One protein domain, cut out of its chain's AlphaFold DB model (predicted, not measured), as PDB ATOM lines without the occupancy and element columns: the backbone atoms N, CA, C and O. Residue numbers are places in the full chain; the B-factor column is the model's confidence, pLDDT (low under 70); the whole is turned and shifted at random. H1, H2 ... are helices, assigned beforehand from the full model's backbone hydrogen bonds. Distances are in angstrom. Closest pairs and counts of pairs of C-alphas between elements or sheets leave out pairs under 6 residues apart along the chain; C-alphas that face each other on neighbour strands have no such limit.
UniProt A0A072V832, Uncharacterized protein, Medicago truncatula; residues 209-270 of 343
ATOM      1  N   ARG A 209     517.151 451.506 413.740       84.44
ATOM      2  CA  ARG A 209     516.402 450.626 414.645       84.44
ATOM      3  C   ARG A 209     517.280 450.057 415.763       84.44
ATOM      4  O   ARG A 209     516.871 450.065 416.924       84.44
ATOM      5  N   TRP A 210     518.489 449.589 415.446       85.12
ATOM      6  CA  TRP A 210     519.439 449.097 416.455       85.12
ATOM      7  C   TRP A 210     519.924 450.203 417.392       85.12
ATOM      8  O   TRP A 210     520.074 449.968 418.593       85.12
ATOM      9  N   THR A 211     520.137 451.407 416.863       86.75
ATOM     10  CA  THR A 211     520.522 452.574 417.664       86.75
ATOM     11  C   THR A 211     519.402 452.964 418.626       86.75
ATOM     12  O   THR A 211     519.658 453.138 419.815       86.75
ATOM     13  N   TRP A 212     518.154 453.002 418.153       92.19
ATOM     14  CA  TRP A 212     516.988 453.274 418.993       92.19
ATOM     15  C   TRP A 212     516.814 452.225 420.100       92.19
ATOM     16  O   TRP A 212     516.679 452.589 421.267       92.19
ATOM     17  N   MET A 213     516.904 450.928 419.772       88.75
ATOM     18  CA  MET A 213     516.807 449.859 420.777       88.75
ATOM     19  C   MET A 213     517.908 449.959 421.836       88.75
ATOM     20  O   MET A 213     517.635 449.760 423.017       88.75
ATOM     21  N   ARG A 214     519.145 450.286 421.441       85.62
ATOM     22  CA  ARG A 214     520.256 450.464 422.386       85.62
ATOM     23  C   ARG A 214     519.974 451.604 423.366       85.62
ATOM     24  O   ARG A 214     520.109 451.400 424.570       85.62
ATOM     25  N   THR A 215     519.543 452.757 422.859       91.88
ATOM     26  CA  THR A 215     519.201 453.923 423.685       91.88
ATOM     27  C   THR A 215     518.043 453.620 424.635       91.88
ATOM     28  O   THR A 215     518.093 453.987 425.806       91.88
ATOM     29  N   GLU A 216     517.017 452.906 424.170       90.19
ATOM     30  CA  GLU A 216     515.857 452.574 425.000       90.19
ATOM     31  C   GLU A 216     516.204 451.566 426.107       90.19
ATOM     32  O   GLU A 216     515.777 451.729 427.250       90.19
ATOM     33  N   VAL A 217     517.048 450.568 425.817       88.31
ATOM     34  CA  VAL A 217     517.562 449.632 426.831       88.31
ATOM     35  C   VAL A 217     518.387 450.363 427.893       88.31
ATOM     36  O   VAL A 217     518.222 450.101 429.085       88.31
ATOM     37  N   GLU A 218     519.240 451.305 427.491       87.88
ATOM     38  CA  GLU A 218     520.037 452.112 428.420       87.88
ATOM     39  C   GLU A 218     519.152 453.019 429.294       87.88
ATOM     40  O   GLU A 218     519.332 453.091 430.516       87.88
ATOM     41  N   ARG A 219     518.120 453.633 428.704       93.81
ATOM     42  CA  ARG A 219     517.117 454.434 429.422       93.81
ATOM     43  C   ARG A 219     516.338 453.599 430.443       93.81
ATOM     44  O   ARG A 219     516.150 454.026 431.580       93.81
ATOM     45  N   ILE A 220     515.897 452.397 430.071       86.44
ATOM     46  CA  ILE A 220     515.186 451.493 430.987       86.44
ATOM     47  C   ILE A 220     516.123 451.011 432.100       86.44
ATOM     48  O   ILE A 220     515.721 450.974 433.259       86.44
ATOM     49  N   SER A 221     517.373 450.674 431.776       83.81
ATOM     50  CA  SER A 221     518.364 450.222 432.758       83.81
ATOM     51  C   SER A 221     518.675 451.295 433.805       83.81
ATOM     52  O   SER A 221     518.687 451.007 435.003       83.81
ATOM     53  N   THR A 222     518.873 452.540 433.370       86.94
ATOM     54  CA  THR A 222     519.133 453.673 434.271       86.94
ATOM     55  C   THR A 222     517.934 453.982 435.165       86.94
ATOM     56  O   THR A 222     518.108 454.187 436.368       86.94
ATOM     57  N   GLU A 223     516.714 453.916 434.630       88.00
ATOM     58  CA  GLU A 223     515.502 454.105 435.431       88.00
ATOM     59  C   GLU A 223     515.285 452.949 436.422       88.00
ATOM     60  O   GLU A 223     514.969 453.181 437.588       88.00
ATOM     61  N   GLN A 224     515.548 451.700 436.021       81.62
ATOM     62  CA  GLN A 224     515.502 450.555 436.938       81.62
ATOM     63  C   GLN A 224     516.540 450.665 438.057       81.62
ATOM     64  O   GLN A 224     516.239 450.320 439.200       81.62
ATOM     65  N   LEU A 225     517.741 451.175 437.767       82.62
ATOM     66  CA  LEU A 225     518.756 451.433 438.785       82.62
ATOM     67  C   LEU A 225     518.282 452.503 439.780       82.62
ATOM     68  O   LEU A 225     518.412 452.306 440.989       82.62
ATOM     69  N   ARG A 226     517.683 453.598 439.289       87.69
ATOM     70  CA  ARG A 226     517.105 454.665 440.121       87.69
ATOM     71  C   ARG A 226     516.029 454.115 441.060       87.69
ATOM     72  O   ARG A 226     516.109 454.313 442.271       87.69
ATOM     73  N   LEU A 227     515.094 453.335 440.520       82.50
ATOM     74  CA  LEU A 227     514.037 452.678 441.294       82.50
ATOM     75  C   LEU A 227     514.599 451.633 442.275       82.50
ATOM     76  O   LEU A 227     514.109 451.499 443.394       82.50
ATOM     77  N   GLY A 228     515.664 450.918 441.904       82.75
ATOM     78  CA  GLY A 228     516.353 449.967 442.780       82.75
ATOM     79  C   GLY A 228     517.012 450.627 443.997       82.75
ATOM     80  O   GLY A 228     516.999 450.060 445.094       82.75
ATOM     81  N   VAL A 229     517.546 451.842 443.836       75.94
ATOM     82  CA  VAL A 229     518.086 452.648 444.943       75.94
ATOM     83  C   VAL A 229     516.967 453.096 445.889       75.94
ATOM     84  O   VAL A 229     517.110 452.950 447.104       75.94
ATOM     85  N   GLU A 230     515.829 453.548 445.356       75.00
ATOM     86  CA  GLU A 230     514.652 453.932 446.154       75.00
ATOM     87  C   GLU A 230     514.088 452.737 446.950       75.00
ATOM     88  O   GLU A 230     513.849 452.833 448.159       75.00
ATOM     89  N   LEU A 231     513.984 451.562 446.317       71.69
ATOM     90  CA  LEU A 231     513.553 450.317 446.965       71.69
ATOM     91  C   LEU A 231     514.531 449.836 448.044       71.69
ATOM     92  O   LEU A 231     514.116 449.301 449.075       71.69
ATOM     93  N   SER A 232     515.834 450.036 447.837       72.94
ATOM     94  CA  SER A 232     516.857 449.713 448.838       72.94
ATOM     95  C   SER A 232     516.744 450.617 450.069       72.94
ATOM     96  O   SER A 232     516.950 450.149 451.190       72.94
ATOM     97  N   GLY A 233     516.355 451.883 449.880       76.56
ATOM     98  CA  GLY A 233     515.991 452.797 450.963       76.56
ATOM     99  C   GLY A 233     514.817 452.261 451.786       76.56
ATOM    100  O   GLY A 233     514.958 452.046 452.989       76.56
ATOM    101  N   LEU A 234     513.712 451.917 451.117       71.12
ATOM    102  CA  LEU A 234     512.514 451.367 451.764       71.12
ATOM    103  C   LEU A 234     512.793 450.053 452.511       71.12
ATOM    104  O   LEU A 234     512.314 449.849 453.626       71.12
ATOM    105  N   ARG A 235     513.620 449.164 451.947       68.81
ATOM    106  CA  ARG A 235     514.005 447.899 452.597       68.81
ATOM    107  C   ARG A 235     514.796 448.123 453.889       68.81
ATOM    108  O   ARG A 235     514.624 447.371 454.850       68.81
ATOM    109  N   ASN A 236     515.648 449.145 453.929       71.75
ATOM    110  CA  ASN A 236     516.418 449.477 455.126       71.75
ATOM    111  C   ASN A 236     515.530 450.006 456.262       71.75
ATOM    112  O   ASN A 236     515.837 449.750 457.428       71.75
ATOM    113  N   ASP A 237     514.414 450.662 455.945       68.81
ATOM    114  CA  ASP A 237     513.434 451.104 456.943       68.81
ATOM    115  C   ASP A 237     512.652 449.930 457.545       68.81
ATOM    116  O   ASP A 237     512.454 449.876 458.762       68.81
ATOM    117  N   VAL A 238     512.308 448.929 456.726       71.75
ATOM    118  CA  VAL A 238     511.680 447.678 457.191       71.75
ATOM    119  C   VAL A 238     512.592 446.922 458.149       71.75
ATOM    120  O   VAL A 238     512.155 446.487 459.214       71.75
ATOM    121  N   LEU A 239     513.878 446.794 457.810       66.06
ATOM    122  CA  LEU A 239     514.859 446.112 458.660       66.06
ATOM    123  C   LEU A 239     515.123 446.851 459.980       66.06
ATOM    124  O   LEU A 239     515.562 446.232 460.949       66.06
ATOM    125  N   ARG A 240     514.826 448.154 460.048       77.38
ATOM    126  CA  ARG A 240     514.884 448.953 461.282       77.38
ATOM    127  C   ARG A 240     513.626 448.839 462.148       77.38
ATOM    128  O   ARG A 240     513.590 449.434 463.219       77.38
ATOM    129  N   GLY A 241     512.623 448.064 461.726       80.25
ATOM    130  CA  GLY A 241     511.375 447.876 462.469       80.25
ATOM    131  C   GLY A 241     510.397 449.044 462.338       80.25
ATOM    132  O   GLY A 241     509.420 449.106 463.086       80.25
ATOM    133  N   ASN A 242     510.628 449.959 461.393       86.19
ATOM    134  CA  ASN A 242     509.672 451.016 461.099       86.19
ATOM    135  C   ASN A 242     508.493 450.410 460.329       86.19
ATOM    136  O   ASN A 242     508.677 449.669 459.362       86.19
ATOM    137  N   ARG A 243     507.263 450.717 460.758       83.62
ATOM    138  CA  ARG A 243     506.073 450.367 459.973       83.62
ATOM    139  C   ARG A 243     506.125 451.140 458.659       83.62
ATOM    140  O   ARG A 243     506.210 452.365 458.679       83.62
ATOM    141  N   ILE A 244     506.059 450.420 457.542       83.88
ATOM    142  CA  ILE A 244     505.916 451.026 456.220       83.88
ATOM    143  C   ILE A 244     504.550 451.732 456.187       83.88
ATOM    144  O   ILE A 244     503.544 451.076 456.478       83.88
ATOM    145  N   PRO A 245     504.477 453.038 455.877       89.31
ATOM    146  CA  PRO A 245     503.197 453.707 455.680       89.31
ATOM    147  C   PRO A 245     502.473 453.097 454.472       89.31
ATOM    148  O   PRO A 245     503.105 452.726 453.485       89.31
ATOM    149  N   GLU A 246     501.144 452.983 454.538       87.88
ATOM    150  CA  GLU A 246     500.346 452.299 453.504       87.88
ATOM    151  C   GLU A 246     500.514 452.922 452.105       87.88
ATOM    152  O   GLU A 246     500.461 452.222 451.095       87.88
ATOM    153  N   GLU A 247     500.831 454.215 452.046       86.00
ATOM    154  CA  GLU A 247     501.191 454.934 450.819       86.00
ATOM    155  C   GLU A 247     502.410 454.313 450.115       86.00
ATOM    156  O   GLU A 247     502.388 454.109 448.900       86.00
ATOM    157  N   ASN A 248     503.435 453.905 450.869       85.50
ATOM    158  CA  ASN A 248     504.625 453.255 450.313       85.50
ATOM    159  C   ASN A 248     504.311 451.830 449.830       85.50
ATOM    160  O   ASN A 248     504.839 451.404 448.804       85.50
ATOM    161  N   ASN A 249     503.413 451.103 450.509       82.00
ATOM    162  CA  ASN A 249     502.936 449.799 450.027       82.00
ATOM    163  C   ASN A 249     502.177 449.937 448.703       82.00
ATOM    164  O   ASN A 249     502.357 449.124 447.792       82.00
ATOM    165  N   GLN A 250     501.343 450.970 448.574       86.25
ATOM    166  CA  GLN A 250     500.617 451.230 447.339       86.25
ATOM    167  C   GLN A 250     501.554 451.651 446.201       86.25
ATOM    168  O   GLN A 250     501.400 451.175 445.076       86.25
ATOM    169  N   MET A 251     502.568 452.469 446.493       84.50
ATOM    170  CA  MET A 251     503.618 452.826 445.537       84.50
ATOM    171  C   MET A 251     504.373 451.585 445.036       84.50
ATOM    172  O   MET A 251     504.520 451.410 443.827       84.50
ATOM    173  N   LEU A 252     504.773 450.681 445.936       78.62
ATOM    174  CA  LEU A 252     505.412 449.401 445.597       78.62
ATOM    175  C   LEU A 252     504.539 448.542 444.669       78.62
ATOM    176  O   LEU A 252     505.032 448.014 443.669       78.62
ATOM    177  N   ARG A 253     503.235 448.435 444.958       82.88
ATOM    178  CA  ARG A 253     502.275 447.713 444.105       82.88
ATOM    179  C   ARG A 253     502.162 448.340 442.714       82.88
ATOM    180  O   ARG A 253     502.222 447.621 441.717       82.88
ATOM    181  N   ASN A 254     502.069 449.666 442.636       85.19
ATOM    182  CA  ASN A 254     501.988 450.392 441.368       85.19
ATOM    183  C   ASN A 254     503.275 450.244 440.539       85.19
ATOM    184  O   ASN A 254     503.207 450.022 439.332       85.19
ATOM    185  N   MET A 255     504.446 450.300 441.181       81.12
ATOM    186  CA  MET A 255     505.737 450.080 440.524       81.12
ATOM    187  C   MET A 255     505.866 448.663 439.970       81.12
ATOM    188  O   MET A 255     506.285 448.488 438.826       81.12
ATOM    189  N   MET A 256     505.475 447.650 440.748       78.44
ATOM    190  CA  MET A 256     505.459 446.272 440.261       78.44
ATOM    191  C   MET A 256     504.531 446.119 439.059       78.44
ATOM    192  O   MET A 256     504.927 445.517 438.065       78.44
ATOM    193  N   HIS A 257     503.329 446.692 439.114       80.50
ATOM    194  CA  HIS A 257     502.388 446.647 438.000       80.50
ATOM    195  C   HIS A 257     502.965 447.310 436.739       80.50
ATOM    196  O   HIS A 257     502.905 446.741 435.651       80.50
ATOM    197  N   HIS A 258     503.602 448.473 436.889       82.00
ATOM    198  CA  HIS A 258     504.263 449.167 435.786       82.00
ATOM    199  C   HIS A 258     505.405 448.340 435.179       82.00
ATOM    200  O   HIS A 258     505.520 448.251 433.960       82.00
ATOM    201  N   PHE A 259     506.208 447.675 436.013       84.00
ATOM    202  CA  PHE A 259     507.264 446.776 435.551       84.00
ATOM    203  C   PHE A 259     506.703 445.598 434.740       84.00
ATOM    204  O   PHE A 259     507.232 445.274 433.679       84.00
ATOM    205  N   HIS A 260     505.604 444.987 435.194       79.25
ATOM    206  CA  HIS A 260     504.959 443.882 434.475       79.25
ATOM    207  C   HIS A 260     504.398 444.341 433.124       79.25
ATOM    208  O   HIS A 260     504.577 443.648 432.124       79.25
ATOM    209  N   LEU A 261     503.782 445.526 433.071       80.38
ATOM    210  CA  LEU A 261     503.305 446.115 431.818       80.38
ATOM    211  C   LEU A 261     504.452 446.425 430.853       80.38
ATOM    212  O   LEU A 261     504.347 446.113 429.670       80.38
ATOM    213  N   GLN A 262     505.562 446.988 431.336       82.38
ATOM    214  CA  GLN A 262     506.737 447.247 430.498       82.38
ATOM    215  C   GLN A 262     507.350 445.956 429.956       82.38
ATOM    216  O   GLN A 262     507.650 445.883 428.766       82.38
ATOM    217  N   ALA A 263     507.490 444.926 430.794       75.50
ATOM    218  CA  ALA A 263     507.973 443.618 430.361       75.50
ATOM    219  C   ALA A 263     507.041 442.995 429.312       75.50
ATOM    220  O   ALA A 263     507.509 442.478 428.301       75.50
ATOM    221  N   PHE A 264     505.724 443.097 429.506       79.69
ATOM    222  CA  PHE A 264     504.734 442.605 428.551       79.69
ATOM    223  C   PHE A 264     504.803 443.339 427.203       79.69
ATOM    224  O   PHE A 264     504.818 442.696 426.153       79.69
ATOM    225  N   LEU A 265     504.886 444.672 427.216       81.06
ATOM    226  CA  LEU A 265     504.997 445.485 426.001       81.06
ATOM    227  C   LEU A 265     506.313 445.229 425.262       81.06
ATOM    228  O   LEU A 265     506.315 445.136 424.038       81.06
ATOM    229  N   PHE A 266     507.413 445.059 425.997       83.44
ATOM    230  CA  PHE A 266     508.705 444.693 425.427       83.44
ATOM    231  C   PHE A 266     508.668 443.302 424.780       83.44
ATOM    232  O   PHE A 266     509.092 443.132 423.644       83.44
ATOM    233  N   LEU A 267     508.092 442.300 425.446       79.25
ATOM    234  CA  LEU A 267     507.934 440.968 424.853       79.25
ATOM    235  C   LEU A 267     507.007 440.989 423.628       79.25
ATOM    236  O   LEU A 267     507.259 440.280 422.657       79.25
ATOM    237  N   SER A 268     505.981 441.841 423.642       75.56
ATOM    238  CA  SER A 268     505.069 442.032 422.507       75.56
ATOM    239  C   SER A 268     505.726 442.764 421.330       75.56
ATOM    240  O   SER A 268     505.348 442.537 420.184       75.56
ATOM    241  N   SER A 269     506.724 443.620 421.571       78.06
ATOM    242  CA  SER A 269     507.477 444.280 420.495       78.06
ATOM    243  C   SER A 269     508.543 443.375 419.868       78.06
ATOM    244  O   SER A 269     508.959 443.610 418.732       78.06
ATOM    245  N   LEU A 270     508.956 442.321 420.578       76.38
ATOM    246  CA  LEU A 270     509.856 441.290 420.064       76.38
ATOM    247  C   LEU A 270     509.145 440.257 419.183       76.38
ATOM    248  O   LEU A 270     509.809 439.589 418.390       76.38
TER     249      LEU A 270
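AT A GLANCE: This is residues 209 to 270 of the 343 residues of an uncharacterized protein of Medicago truncatula (UniProt A0A072V832). Two long helices lie side by side as a narrow U, open at the end where residues 209 to 219 of H1 and 263 to 270 of H2 stand free: H1 runs out, a loop of residues 240 to 245 turns the chain, and H2 folds back beside H1, near it but with no close packing between the two. The helices make the long axis of a rod spanning 48 by 18 by 13 A. The printed part has 62 residues with two named helices, H1 then H2, and no named strand; its class is all helix. It is loose, with a radius of gyration of the C-alphas of 15.0 A.

IN THESE COORDINATES: H1, residues 209 to 239, begins with C-alpha 209 at (516.402, 450.626, 414.645) and is 44.3 A long from first to last C-alpha. H2, residues 246 to 270, is 36.5 A long and ends with C-alpha 270 at (509.856, 441.290, 420.064).

HOW THE PARTS SIT: H1 and H2 are near each other, their closest C-alphas 8.2 A apart. In both helices every O i to N i+4 pair is within hydrogen-bond range. Residues 209 to 219 of H1 and 263 to 270 of H2 stand free.

THE WHOLE: The C-alphas of Arg 209 and Gly 241, the two farthest apart, are 48.2 A apart. The printed part has no cut, and its one link, of 6 residues, is short. Mean pLDDT of the printed part is 81.7; residues 235, 237 and 239 are under 70.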